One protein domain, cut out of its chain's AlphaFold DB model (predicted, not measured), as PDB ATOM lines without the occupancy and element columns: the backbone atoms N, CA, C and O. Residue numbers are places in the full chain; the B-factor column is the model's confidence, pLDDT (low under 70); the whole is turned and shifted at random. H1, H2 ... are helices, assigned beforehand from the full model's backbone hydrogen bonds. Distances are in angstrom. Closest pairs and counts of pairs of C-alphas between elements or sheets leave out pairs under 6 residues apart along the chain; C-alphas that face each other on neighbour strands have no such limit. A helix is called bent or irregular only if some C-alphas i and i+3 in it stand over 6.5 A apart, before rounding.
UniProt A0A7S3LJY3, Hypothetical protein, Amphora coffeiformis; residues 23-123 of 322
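AT A GLANCE: This is residues 23 to 123 of the 322 residues of the protein "Hypothetical protein" of Amphora coffeiformis (UniProt A0A7S3LJY3). H2 and H3 lie side by side as a helical hairpin; H4 crosses it on one side and H5 packs on H2 from the opposite side. Residues 99 to 104 stick out. The printed part has 101 residues with five named helices, H1 to H5 in order along the chain, and no named strand; its class is all helix, with 66 of the 101 residues in the named helices, and it is compact, with a radius of gyration of the C-alphas of 13.8 A and spans of 43 by 33 by 24 A.

IN THESE COORDINATES: Find C-alpha 23 at (233.315, 189.151, 166.662), where H1, residues 23 to 26, begins. Next come H2, residues 29 to 44, 23.9 A, irregular, with C-alphas 37 and 40 7.2 A apart; H3, residues 48 to 64, 24.0 A; and H4, residues 78 to 91, 20.3 A. H5, residues 107 to 121, ends at (215.509, 179.639, 200.669).

HOW THE PARTS SIT: The hub H2 touches H3 at a shallow tilt of 18 degrees, opposite ways; look at their closest C-alphas, Tyr 42 and Lys 51, 5.6 A. H4 touches H3 at a steep 62 degrees, closest C-alphas Ala 55 and Ala 86, 5.3 A. H5 touches H2 with residues 110 to 114 alone, closest C-alphas Leu 38 and Gln 110, 7.1 A. H1 and H2 meet only through their link. Every O i to N i+4 pair is within hydrogen-bond range in H3, H4 and H5, and 10 of 12 in H2.

THE WHOLE: Asp 73 and Ala 122 have the farthest C-alphas, 43.2 A. The printed part has no cut; links H3 to H4 and H4 to H5 are long. Residues 23 to 26 and 93 to 109 are under pLDDT 70.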
ATOM      1  N   TRP A  23     232.119 189.822 166.141       61.81
ATOM      2  CA  TRP A  23     233.315 189.151 166.662       61.81
ATOM      3  C   TRP A  23     233.063 188.552 168.052       61.81
ATOM      4  O   TRP A  23     233.451 187.433 168.375       61.81
ATOM      5  N   PHE A  24     232.248 189.262 168.821       64.75
ATOM      6  CA  PHE A  24     231.735 188.860 170.116       64.75
ATOM      7  C   PHE A  24     230.798 187.666 170.117       64.75
ATOM      8  O   PHE A  24     230.719 186.935 171.097       64.75
ATOM      9  N   LYS A  25     230.035 187.504 169.035       65.81
ATOM     10  CA  LYS A  25     229.139 186.361 168.869       65.81
ATOM     11  C   LYS A  25     229.932 185.109 168.503       65.81
ATOM     12  O   LYS A  25     229.477 184.011 168.809       65.81
ATOM     13  N   ARG A  26     231.078 185.264 167.835       69.12
ATOM     14  CA  ARG A  26     231.953 184.150 167.443       69.12
ATOM     15  C   ARG A  26     232.833 183.680 168.605       69.12
ATOM     16  O   ARG A  26     233.094 182.489 168.711       69.12
ATOM     17  N   ASN A  27     233.200 184.594 169.501       70.44
ATOM     18  CA  ASN A  27     233.957 184.306 170.717       70.44
ATOM     19  C   ASN A  27     233.014 184.108 171.930       70.44
ATOM     20  O   ASN A  27     231.806 184.318 171.832       70.44
ATOM     21  N   ASN A  28     233.538 183.671 173.079       86.06
ATOM     22  CA  ASN A  28     232.778 183.469 174.328       86.06
ATOM     23  C   ASN A  28     231.744 182.316 174.300       86.06
ATOM     24  O   ASN A  28     230.746 182.382 175.019       86.06
ATOM     25  N   VAL A  29     231.956 181.273 173.485       88.19
ATOM     26  CA  VAL A  29     231.005 180.151 173.308       88.19
ATOM     27  C   VAL A  29     230.587 179.548 174.652       88.19
ATOM     28  O   VAL A  29     229.405 179.559 174.978       88.19
ATOM     29  N   PHE A  30     231.553 179.159 175.490       91.50
ATOM     30  CA  PHE A  30     231.268 178.537 176.785       91.50
ATOM     31  C   PHE A  30     230.454 179.440 177.729       91.50
ATOM     32  O   PHE A  30     229.501 178.995 178.366       91.50
ATOM     33  N   PHE A  31     230.789 180.733 177.790       93.94
ATOM     34  CA  PHE A  31     230.027 181.704 178.578       93.94
ATOM     35  C   PHE A  31     228.589 181.840 178.066       93.94
ATOM     36  O   PHE A  31     227.653 181.864 178.860       93.94
ATOM     37  N   ARG A  32     228.394 181.898 176.744       91.50
ATOM     38  CA  ARG A  32     227.059 181.991 176.138       91.50
ATOM     39  C   ARG A  32     226.225 180.745 176.402       91.50
ATOM     40  O   ARG A  32     225.046 180.891 176.707       91.50
ATOM     41  N   ASP A  33     226.835 179.568 176.333       91.94
ATOM     42  CA  ASP A  33     226.168 178.299 176.625       91.94
ATOM     43  C   ASP A  33     225.700 178.265 178.085       91.94
ATOM     44  O   ASP A  33     224.534 177.976 178.350       91.94
ATOM     45  N   LYS A  34     226.558 178.676 179.030       94.25
ATOM     46  CA  LYS A  34     226.200 178.755 180.457       94.25
ATOM     47  C   LYS A  34     225.131 179.800 180.756       94.25
ATOM     48  O   LYS A  34     224.225 179.539 181.545       94.25
ATOM     49  N   VAL A  35     225.192 180.969 180.117       94.44
ATOM     50  CA  VAL A  35     224.129 181.980 180.231       94.44
ATOM     51  C   VAL A  35     222.819 181.446 179.642       94.44
ATOM     52  O   VAL A  35     221.771 181.654 180.242       94.44
ATOM     53  N   GLY A  36     222.862 180.731 178.514       92.50
ATOM     54  CA  GLY A  36     221.692 180.088 177.913       92.50
ATOM     55  C   GLY A  36     221.055 179.060 178.848       92.50
ATOM     56  O   GLY A  36     219.864 179.164 179.138       92.50
ATOM     57  N   GLU A  37     221.863 178.143 179.386       92.88
ATOM     58  CA  GLU A  37     221.451 177.105 180.342       92.88
ATOM     59  C   GLU A  37     220.782 177.694 181.591       92.88
ATOM     60  O   GLU A  37     219.781 177.162 182.063       92.88
ATOM     61  N   LEU A  38     221.303 178.801 182.121       95.19
ATOM     62  CA  LEU A  38     220.834 179.376 183.387       95.19
ATOM     63  C   LEU A  38     219.839 180.530 183.226       95.19
ATOM     64  O   LEU A  38     219.292 181.010 184.222       95.19
ATOM     65  N   SER A  39     219.574 180.969 181.996       94.56
ATOM     66  CA  SER A  39     218.677 182.096 181.731       94.56
ATOM     67  C   SER A  39     217.261 181.833 182.241       94.56
ATOM     68  O   SER A  39     216.691 182.693 182.914       94.56
ATOM     69  N   ASP A  40     216.702 180.647 181.980       92.81
ATOM     70  CA  ASP A  40     215.361 180.232 182.429       92.81
ATOM     71  C   ASP A  40     215.213 180.296 183.937       92.81
ATOM     72  O   ASP A  40     214.283 180.927 184.437       92.81
ATOM     73  N   LEU A  41     216.203 179.788 184.662       93.94
ATOM     74  CA  LEU A  41     216.220 179.895 186.110       93.94
ATOM     75  C   LEU A  41     216.309 181.360 186.574       93.94
ATOM     76  O   LEU A  41     215.577 181.769 187.473       93.94
ATOM     77  N   TYR A  42     217.141 182.176 185.921       95.50
ATOM     78  CA  TYR A  42     217.313 183.593 186.258       95.50
ATOM     79  C   TYR A  42     216.018 184.407 186.145       95.50
ATOM     80  O   TYR A  42     215.761 185.272 186.988       95.50
ATOM     81  N   ASP A  43     215.190 184.130 185.136       93.88
ATOM     82  CA  ASP A  43     213.914 184.827 184.944       93.88
ATOM     83  C   ASP A  43     212.867 184.408 185.976       93.88
ATOM     84  O   ASP A  43     212.077 185.244 186.410       93.88
ATOM     85  N   THR A  44     212.882 183.141 186.407       94.12
ATOM     86  CA  THR A  44     211.968 182.655 187.456       94.12
ATOM     87  C   THR A  44     212.288 183.223 188.841       94.12
ATOM     88  O   THR A  44     211.421 183.261 189.716       94.12
ATOM     89  N   CYS A  45     213.516 183.693 189.060       93.88
ATOM     90  CA  CYS A  45     213.908 184.332 190.309       93.88
ATOM     91  C   CYS A  45     213.315 185.741 190.425       93.88
ATOM     92  O   CYS A  45     213.497 186.594 189.557       93.88
ATOM     93  N   THR A  46     212.674 186.037 191.556       93.88
ATOM     94  CA  THR A  46     212.172 187.385 191.871       93.88
ATOM     95  C   THR A  46     213.178 188.191 192.692       93.88
ATOM     96  O   THR A  46     213.297 189.404 192.519       93.88
ATOM     97  N   LYS A  47     213.955 187.525 193.554       95.50
ATOM     98  CA  LYS A  47     214.901 188.174 194.470       95.50
ATOM     99  C   LYS A  47     216.233 188.478 193.787       95.50
ATOM    100  O   LYS A  47     216.815 187.638 193.100       95.50
ATOM    101  N   VAL A  48     216.771 189.669 194.052       95.00
ATOM    102  CA  VAL A  48     218.079 190.110 193.529       95.00
ATOM    103  C   VAL A  48     219.216 189.205 194.016       95.00
ATOM    104  O   VAL A  48     220.151 188.941 193.265       95.00
ATOM    105  N   THR A  49     219.129 188.694 195.246       95.19
ATOM    106  CA  THR A  49     220.124 187.777 195.825       95.19
ATOM    107  C   THR A  49     220.233 186.470 195.043       95.19
ATOM    108  O   THR A  49     221.338 186.026 194.756       95.19
ATOM    109  N   GLU A  50     219.107 185.897 194.621       94.50
ATOM    110  CA  GLU A  50     219.068 184.664 193.824       94.50
ATOM    111  C   GLU A  50     219.604 184.895 192.410       94.50
ATOM    112  O   GLU A  50     220.430 184.132 191.919       94.50
ATOM    113  N   LYS A  51     219.211 186.010 191.781       95.62
ATOM    114  CA  LYS A  51     219.749 186.427 190.477       95.62
ATOM    115  C   LYS A  51     221.266 186.595 190.513       95.62
ATOM    116  O   LYS A  51     221.963 186.196 189.580       95.62
ATOM    117  N   ARG A  52     221.778 187.184 191.594       96.38
ATOM    118  CA  ARG A  52     223.214 187.350 191.821       96.38
ATOM    119  C   ARG A  52     223.916 186.004 191.990       96.38
ATOM    120  O   ARG A  52     224.999 185.834 191.445       96.38
ATOM    121  N   GLU A  53     223.292 185.054 192.678       96.62
ATOM    122  CA  GLU A  53     223.834 183.702 192.839       96.62
ATOM    123  C   GLU A  53     223.920 182.955 191.503       96.62
ATOM    124  O   GLU A  53     224.932 182.335 191.199       96.62
ATOM    125  N   ILE A  54     222.910 183.082 190.643       96.50
ATOM    126  CA  ILE A  54     222.947 182.479 189.304       96.50
ATOM    127  C   ILE A  54     224.071 183.087 188.456       96.50
ATOM    128  O   ILE A  54     224.814 182.367 187.792       96.50
ATOM    129  N   ALA A  55     224.245 184.410 188.505       97.06
ATOM    130  CA  ALA A  55     225.358 185.067 187.822       97.06
ATOM    131  C   ALA A  55     226.720 184.618 188.373       97.06
ATOM    132  O   ALA A  55     227.660 184.423 187.602       97.06
ATOM    133  N   ARG A  56     226.819 184.403 189.690       97.12
ATOM    134  CA  ARG A  56     228.007 183.848 190.339       97.12
ATOM    135  C   ARG A  56     228.349 182.462 189.788       97.12
ATOM    136  O   ARG A  56     229.497 182.250 189.418       97.12
ATOM    137  N   LEU A  57     227.363 181.574 189.644       96.56
ATOM    138  CA  LEU A  57     227.558 180.234 189.073       96.56
ATOM    139  C   LEU A  57     228.087 180.279 187.634       96.56
ATOM    140  O   LEU A  57     228.966 179.498 187.277       96.56
ATOM    141  N   VAL A  58     227.602 181.215 186.810       96.50
ATOM    142  CA  VAL A  58     228.139 181.427 185.452       96.50
ATOM    143  C   VAL A  58     229.620 181.805 185.508       96.50
ATOM    144  O   VAL A  58     230.430 181.254 184.766       96.50
ATOM    145  N   VAL A  59     229.979 182.748 186.382       97.06
ATOM    146  CA  VAL A  59     231.355 183.245 186.516       97.06
ATOM    147  C   VAL A  59     232.290 182.156 187.038       97.06
ATOM    148  O   VAL A  59     233.353 181.939 186.457       97.06
ATOM    149  N   GLU A  60     231.885 181.433 188.081       96.69
ATOM    150  CA  GLU A  60     232.646 180.311 188.639       96.69
ATOM    151  C   GLU A  60     232.839 179.192 187.613       96.69
ATOM    152  O   GLU A  60     233.938 178.655 187.508       96.69
ATOM    153  N   ALA A  61     231.832 178.893 186.786       95.81
ATOM    154  CA  ALA A  61     231.974 177.915 185.711       95.81
ATOM    155  C   ALA A  61     233.017 178.344 184.663       95.81
ATOM    156  O   ALA A  61     233.804 177.515 184.206       95.81
ATOM    157  N   VAL A  62     233.045 179.626 184.277       95.44
ATOM    158  CA  VAL A  62     234.032 180.154 183.314       95.44
ATOM    159  C   VAL A  62     235.447 180.077 183.884       95.44
ATOM    160  O   VAL A  62     236.331 179.529 183.223       95.44
ATOM    161  N   TYR A  63     235.651 180.555 185.114       95.19
ATOM    162  CA  TYR A  63     236.959 180.486 185.773       95.19
ATOM    163  C   TYR A  63     237.396 179.039 186.031       95.19
ATOM    164  O   TYR A  63     238.552 178.700 185.787       95.19
ATOM    165  N   GLY A  64     236.474 178.160 186.433       93.62
ATOM    166  CA  GLY A  64     236.737 176.730 186.619       93.62
ATOM    167  C   GLY A  64     237.149 176.014 185.328       93.62
ATOM    168  O   GLY A  64     237.934 175.072 185.370       93.62
ATOM    169  N   ASN A  65     236.702 176.502 184.166       92.88
ATOM    170  CA  ASN A  65     237.149 176.020 182.853       92.88
ATOM    171  C   ASN A  65     238.485 176.657 182.388       92.88
ATOM    172  O   ASN A  65     238.954 176.441 181.261       92.88
ATOM    173  N   GLY A  66     239.108 177.474 183.243       93.62
ATOM    174  CA  GLY A  66     240.342 178.204 182.962       93.62
ATOM    175  C   GLY A  66     240.169 179.374 181.992       93.62
ATOM    176  O   GLY A  66     241.135 179.726 181.311       93.62
ATOM    177  N   GLY A  67     238.952 179.913 181.872       93.56
ATOM    178  CA  GLY A  67     238.657 181.146 181.142       93.56
ATOM    179  C   GLY A  67     238.697 182.374 182.052       93.56
ATOM    180  O   GLY A  67     238.535 182.266 183.266       93.56
ATOM    181  N   ARG A  68     238.901 183.551 181.466       94.50
ATOM    182  CA  ARG A  68     238.920 184.851 182.162       94.50
ATOM    183  C   ARG A  68     237.890 185.802 181.579       94.50
ATOM    184  O   ARG A  68     237.403 185.584 180.473       94.50
ATOM    185  N   PHE A  69     237.576 186.885 182.277       94.50
ATOM    186  CA  PHE A  69     236.744 187.945 181.719       94.50
ATOM    187  C   PHE A  69     237.634 189.126 181.385       94.50
ATOM    188  O   PHE A  69     238.071 189.835 182.274       94.50
ATOM    189  N   LEU A  70     237.894 189.355 180.107       93.44
ATOM    190  CA  LEU A  70     238.879 190.352 179.703       93.44
ATOM    191  C   LEU A  70     238.245 191.739 179.507       93.44
ATOM    192  O   LEU A  70     237.056 191.832 179.150       93.44
ATOM    193  N   ASP A  71     239.025 192.795 179.760       92.56
ATOM    194  CA  ASP A  71     238.809 194.174 179.303       92.56
ATOM    195  C   ASP A  71     239.418 194.411 177.904       92.56
ATOM    196  O   ASP A  71     239.852 193.474 177.226       92.56
ATOM    197  N   SER A  72     239.255 195.633 177.390       88.50
ATOM    198  CA  SER A  72     239.698 196.011 176.044       88.50
ATOM    199  C   SER A  72     241.198 195.840 175.855       88.50
ATOM    200  O   SER A  72     241.638 195.643 174.726       88.50
ATOM    201  N   ASP A  73     241.940 195.865 176.957       88.56
ATOM    202  CA  ASP A  73     243.391 195.751 177.002       88.56
ATOM    203  C   ASP A  73     243.824 194.284 177.177       88.56
ATOM    204  O   ASP A  73     245.011 193.980 177.256       88.56
ATOM    205  N   GLY A  74     242.863 193.352 177.216       88.25
ATOM    206  CA  GLY A  74     243.112 191.921 177.371       88.25
ATOM    207  C   GLY A  74     243.379 191.488 178.814       88.25
ATOM    208  O   GLY A  74     243.740 190.333 179.031       88.25
ATOM    209  N   GLN A  75     243.176 192.368 179.797       91.06
ATOM    210  CA  GLN A  75     243.408 192.098 181.216       91.06
ATOM    211  C   GLN A  75     242.147 191.549 181.891       91.06
ATOM    212  O   GLN A  75     241.026 191.905 181.531       91.06
ATOM    213  N   ASP A  76     242.302 190.660 182.879       93.31
ATOM    214  CA  ASP A  76     241.148 190.112 183.604       93.31
ATOM    215  C   ASP A  76     240.496 191.196 184.479       93.31
ATOM    216  O   ASP A  76     241.129 191.799 185.343       93.31
ATOM    217  N   ILE A  77     239.195 191.417 184.291       94.56
ATOM    218  CA  ILE A  77     238.428 192.472 184.971       94.56
ATOM    219  C   ILE A  77     238.117 192.150 186.434       94.56
ATOM    220  O   ILE A  77     237.547 192.981 187.149       94.56
ATOM    221  N   GLY A  78     238.453 190.934 186.864       94.44
ATOM    222  CA  GLY A  78     238.235 190.431 188.207       94.44
ATOM    223  C   GLY A  78     236.777 190.078 188.507       94.44
ATOM    224  O   GLY A  78     235.820 190.535 187.875       94.44
ATOM    225  N   PHE A  79     236.600 189.278 189.556       94.56
ATOM    226  CA  PHE A  79     235.343 188.592 189.865       94.56
ATOM    227  C   PHE A  79     234.115 189.512 189.958       94.56
ATOM    228  O   PHE A  79     233.042 189.182 189.452       94.56
ATOM    229  N   LYS A  80     234.259 190.693 190.577       95.94
ATOM    230  CA  LYS A  80     233.149 191.642 190.766       95.94
ATOM    231  C   LYS A  80     232.577 192.119 189.427       95.94
ATOM    232  O   LYS A  80     231.370 192.029 189.219       95.94
ATOM    233  N   ARG A  81     233.439 192.572 188.510       95.62
ATOM    234  CA  ARG A  81     233.021 193.051 187.182       95.62
ATOM    235  C   ARG A  81     232.558 191.892 186.293       95.62
ATOM    236  O   ARG A  81     231.623 192.064 185.509       95.62
ATOM    237  N   SER A  82     233.143 190.704 186.458       96.19
ATOM    238  CA  SER A  82     232.688 189.469 185.804       96.19
ATOM    239  C   SER A  82     231.240 189.134 186.166       96.19
ATOM    240  O   SER A  82     230.446 188.817 185.278       96.19
ATOM    241  N   MET A  83     230.850 189.287 187.439       97.19
ATOM    242  CA  MET A  83     229.455 189.091 187.850       97.19
ATOM    243  C   MET A  83     228.510 190.114 187.229       97.19
ATOM    244  O   MET A  83     227.452 189.726 186.738       97.19
ATOM    245  N   ASP A  84     228.878 191.397 187.200       95.75
ATOM    246  CA  ASP A  84     228.042 192.436 186.583       95.75
ATOM    247  C   ASP A  84     227.813 192.140 185.089       95.75
ATOM    248  O   ASP A  84     226.701 192.277 184.565       95.75
ATOM    249  N   LYS A  85     228.853 191.646 184.407       94.38
ATOM    250  CA  LYS A  85     228.803 191.212 183.004       94.38
ATOM    251  C   LYS A  85     227.911 189.982 182.814       94.38
ATOM    252  O   LYS A  85     227.099 189.970 181.887       94.38
ATOM    253  N   ALA A  86     227.996 188.992 183.704       95.25
ATOM    254  CA  ALA A  86     227.116 187.825 183.700       95.25
ATOM    255  C   ALA A  86     225.648 188.204 183.962       95.25
ATOM    256  O   ALA A  86     224.768 187.783 183.214       95.25
ATOM    257  N   MET A  87     225.369 189.064 184.950       95.69
ATOM    258  CA  MET A  87     224.016 189.561 185.241       95.69
ATOM    259  C   MET A  87     223.418 190.308 184.050       95.69
ATOM    260  O   MET A  87     222.253 190.103 183.708       95.69
ATOM    261  N   LYS A  88     224.212 191.160 183.391       94.06
ATOM    262  CA  LYS A  88     223.776 191.873 182.190       94.06
ATOM    263  C   LYS A  88     223.466 190.912 181.043       94.06
ATOM    264  O   LYS A  88     222.426 191.054 180.409       94.06
ATOM    265  N   ALA A  89     224.317 189.911 180.815       92.81
ATOM    266  CA  ALA A  89     224.096 188.900 179.782       92.81
ATOM    267  C   ALA A  89     222.834 188.056 180.041       92.81
ATOM    268  O   ALA A  89     222.070 187.813 179.108       92.81
ATOM    269  N   LEU A  90     222.590 187.668 181.297       94.06
ATOM    270  CA  LEU A  90     221.378 186.951 181.714       94.06
ATOM    271  C   LEU A  90     220.116 187.806 181.520       94.06
ATOM    272  O   LEU A  90     219.089 187.291 181.088       94.06
ATOM    273  N   LYS A  91     220.198 189.119 181.765       93.38
ATOM    274  CA  LYS A  91     219.091 190.063 181.543       93.38
ATOM    275  C   LYS A  91     218.809 190.315 180.055       93.38
ATOM    276  O   LYS A  91     217.651 190.410 179.650       93.38
ATOM    277  N   ASP A  92     219.846 190.406 179.225       87.94
ATOM    278  CA  ASP A  92     219.754 190.793 177.811       87.94
ATOM    279  C   ASP A  92     219.411 189.614 176.865       87.94
ATOM    280  O   ASP A  92     219.859 189.582 175.715       87.94
ATOM    281  N   ARG A  93     218.549 188.673 177.300       68.31
ATOM    282  CA  ARG A  93     218.099 187.436 176.599       68.31
ATOM    283  C   ARG A  93     217.836 187.544 175.094       68.31
ATOM    284  O   ARG A  93     217.873 186.543 174.376       68.31
ATOM    285  N   ARG A  94     217.566 188.751 174.596       60.03
ATOM    286  CA  ARG A  94     217.327 189.071 173.183       60.03
ATOM    287  C   ARG A  94     218.416 188.552 172.236       60.03
ATOM    288  O   ARG A  94     218.113 188.314 171.072       60.03
ATOM    289  N   HIS A  95     219.640 188.309 172.707       53.12
ATOM    290  CA  HIS A  95     220.739 187.844 171.849       53.12
ATOM    291  C   HIS A  95     220.998 186.326 171.861       53.12
ATOM    292  O   HIS A  95     221.713 185.831 170.984       53.12
ATOM    293  N   ILE A  96     220.390 185.568 172.782       59.53
ATOM    294  CA  ILE A  96     220.640 184.119 172.957       59.53
ATOM    295  C   ILE A  96     219.415 183.279 172.552       59.53
ATOM    296  O   ILE A  96     219.312 182.105 172.864       59.53
ATOM    297  N   LYS A  97     218.506 183.827 171.735       52.78
ATOM    298  CA  LYS A  97     217.564 182.999 170.950       52.78
ATOM    299  C   LYS A  97     218.259 182.235 169.804       52.78
ATOM    300  O   LYS A  97     217.602 181.651 168.947       52.78
ATOM    301  N   SER A  98     219.590 182.279 169.738       48.06
ATOM    302  CA  SER A  98     220.375 181.723 168.645       48.06
ATOM    303  C   SER A  98     220.645 180.238 168.880       48.06
ATOM    304  O   SER A  98     221.468 179.871 169.707       48.06
ATOM    305  N   ARG A  99     219.972 179.431 168.050       50.06
ATOM    306  CA  ARG A  99     219.995 177.966 167.949       50.06
ATOM    307  C   ARG A  99     219.178 177.286 169.044       50.06
ATOM    308  O   ARG A  99     219.630 177.111 170.166       50.06
ATOM    309  N   LYS A 100     217.987 176.802 168.658       48.09
ATOM    310  CA  LYS A 100     217.458 175.537 169.186       48.09
ATOM    311  C   LYS A 100     218.558 174.496 168.976       48.09
ATOM    312  O   LYS A 100     218.641 173.877 167.919       48.09
ATOM    313  N   ILE A 101     219.480 174.385 169.922       50.97
ATOM    314  CA  ILE A 101     220.348 173.227 170.009       50.97
ATOM    315  C   ILE A 101     219.374 172.131 170.422       50.97
ATOM    316  O   ILE A 101     218.892 172.130 171.550       50.97
ATOM    317  N   ASN A 102     219.012 171.251 169.487       49.06
ATOM    318  CA  ASN A 102     218.223 170.040 169.743       49.06
ATOM    319  C   ASN A 102     219.040 169.023 170.571       49.06
ATOM    320  O   ASN A 102     219.027 167.828 170.297       49.06
ATOM    321  N   GLY A 103     219.825 169.509 171.532       52.88
ATOM    322  CA  GLY A 103     220.569 168.703 172.477       52.88
ATOM    323  C   GLY A 103     219.669 168.316 173.648       52.88
ATOM    324  O   GLY A 103     218.673 169.002 173.911       52.88
ATOM    325  N   PRO A 104     219.998 167.225 174.356       51.75
ATOM    326  CA  PRO A 104     219.288 166.839 175.566       51.75
ATOM    327  C   PRO A 104     219.225 168.043 176.510       51.75
ATOM    328  O   PRO A 104     220.247 168.667 176.800       51.75
ATOM    329  N   LYS A 105     218.006 168.408 176.939       55.09
ATOM    330  CA  LYS A 105     217.793 169.503 177.894       55.09
ATOM    331  C   LYS A 105     218.747 169.297 179.077       55.09
ATOM    332  O   LYS A 105     218.752 168.190 179.621       55.09
ATOM    333  N   PRO A 106     219.493 170.321 179.526       55.19
ATOM    334  CA  PRO A 106     220.327 170.256 180.729       55.19
ATOM    335  C   PRO A 106     219.459 170.233 182.004       55.19
ATOM    336  O   PRO A 106     219.622 171.037 182.918       55.19
ATOM    337  N   ALA A 107     218.503 169.305 182.068       61.31
ATOM    338  CA  ALA A 107     217.546 169.165 183.153       61.31
ATOM    339  C   ALA A 107     218.251 168.822 184.474       61.31
ATOM    340  O   ALA A 107     217.858 169.324 185.518       61.31
ATOM    341  N   GLN A 108     219.340 168.041 184.435       65.88
ATOM    342  CA  GLN A 108     220.097 167.693 185.643       65.88
ATOM    343  C   GLN A 108     220.837 168.889 186.262       65.88
ATOM    344  O   GLN A 108     220.823 169.042 187.482       65.88
ATOM    345  N   GLY A 109     221.453 169.752 185.446       68.00
ATOM    346  CA  GLY A 109     222.184 170.924 185.940       68.00
ATOM    347  C   GLY A 109     221.250 171.967 186.552       68.00
ATOM    348  O   GLY A 109     221.492 172.461 187.654       68.00
ATOM    349  N   GLN A 110     220.131 172.239 185.875       74.19
ATOM    350  CA  GLN A 110     219.115 173.165 186.374       74.19
ATOM    351  C   GLN A 110     218.468 172.667 187.671       74.19
ATOM    352  O   GLN A 110     218.276 173.462 188.590       74.19
ATOM    353  N   GLU A 111     218.185 171.367 187.780       80.38
ATOM    354  CA  GLU A 111     217.567 170.779 188.970       80.38
ATOM    355  C   GLU A 111     218.498 170.829 190.194       80.38
ATOM    356  O   GLU A 111     218.068 171.198 191.285       80.38
ATOM    357  N   ALA A 112     219.795 170.548 190.028       79.19
ATOM    358  CA  ALA A 112     220.771 170.656 191.118       79.19
ATOM    359  C   ALA A 112     220.893 172.096 191.650       79.19
ATOM    360  O   ALA A 112     220.950 172.332 192.862       79.19
ATOM    361  N   ILE A 113     220.891 173.079 190.749       79.12
ATOM    362  CA  ILE A 113     220.951 174.495 191.122       79.12
ATOM    363  C   ILE A 113     219.638 174.924 191.771       79.12
ATOM    364  O   ILE A 113     219.657 175.612 192.792       79.12
ATOM    365  N   ARG A 114     218.499 174.477 191.235       81.88
ATOM    366  CA  ARG A 114     217.184 174.727 191.823       81.88
ATOM    367  C   ARG A 114     217.103 174.185 193.248       81.88
ATOM    368  O   ARG A 114     216.744 174.946 194.139       81.88
ATOM    369  N   ARG A 115     217.550 172.950 193.490       85.12
ATOM    370  CA  ARG A 115     217.633 172.361 194.839       85.12
ATOM    371  C   ARG A 115     218.543 173.154 195.765       85.12
ATOM    372  O   ARG A 115     218.210 173.355 196.925       85.12
ATOM    373  N   THR A 116     219.668 173.647 195.255       82.25
ATOM    374  CA  THR A 116     220.598 174.472 196.039       82.25
ATOM    375  C   THR A 116     219.968 175.820 196.412       82.25
ATOM    376  O   THR A 116     220.109 176.281 197.544       82.25
ATOM    377  N   LEU A 117     219.238 176.455 195.490       81.38
ATOM    378  CA  LEU A 117     218.492 177.688 195.752       81.38
ATOM    379  C   LEU A 117     217.313 177.452 196.704       81.38
ATOM    380  O   LEU A 117     217.073 178.278 197.579       81.38
ATOM    381  N   GLU A 118     216.601 176.333 196.572       86.38
ATOM    382  CA  GLU A 118     215.516 175.933 197.473       86.38
ATOM    383  C   GLU A 118     216.037 175.638 198.887       86.38
ATOM    384  O   GLU A 118     215.469 176.147 199.851       86.38
ATOM    385  N   ALA A 119     217.172 174.944 199.022       84.06
ATOM    386  CA  ALA A 119     217.848 174.739 200.304       84.06
ATOM    387  C   ALA A 119     218.230 176.080 200.951       84.06
ATOM    388  O   ALA A 119     217.868 176.338 202.099       84.06
ATOM    389  N   LYS A 120     218.849 176.995 200.188       79.38
ATOM    390  CA  LYS A 120     219.163 178.351 200.672       79.38
ATOM    391  C   LYS A 120     217.909 179.137 201.071       79.38
ATOM    392  O   LYS A 120     217.939 179.850 202.070       79.38
ATOM    393  N   ARG A 121     216.803 179.018 200.322       79.88
ATOM    394  CA  ARG A 121     215.509 179.639 200.669       79.88
ATOM    395  C   ARG A 121     214.930 179.076 201.963       79.88
ATOM    396  O   ARG A 121     214.340 179.837 202.721       79.88
ATOM    397  N   ALA A 122     215.122 177.784 202.214       84.56
ATOM    398  CA  ALA A 122     214.742 177.122 203.457       84.56
ATOM    399  C   ALA A 122     215.684 177.452 204.634       84.56
ATOM    400  O   ALA A 122     215.472 176.959 205.736       84.56
ATOM    401  N   GLY A 123     216.725 178.271 204.421       83.56
ATOM    402  CA  GLY A 123     217.733 178.577 205.438       83.56
ATOM    403  C   GLY A 123     218.704 177.423 205.707       83.56
ATOM    404  O   GLY A 123     219.461 177.479 206.671       83.56
TER     405      GLY A 123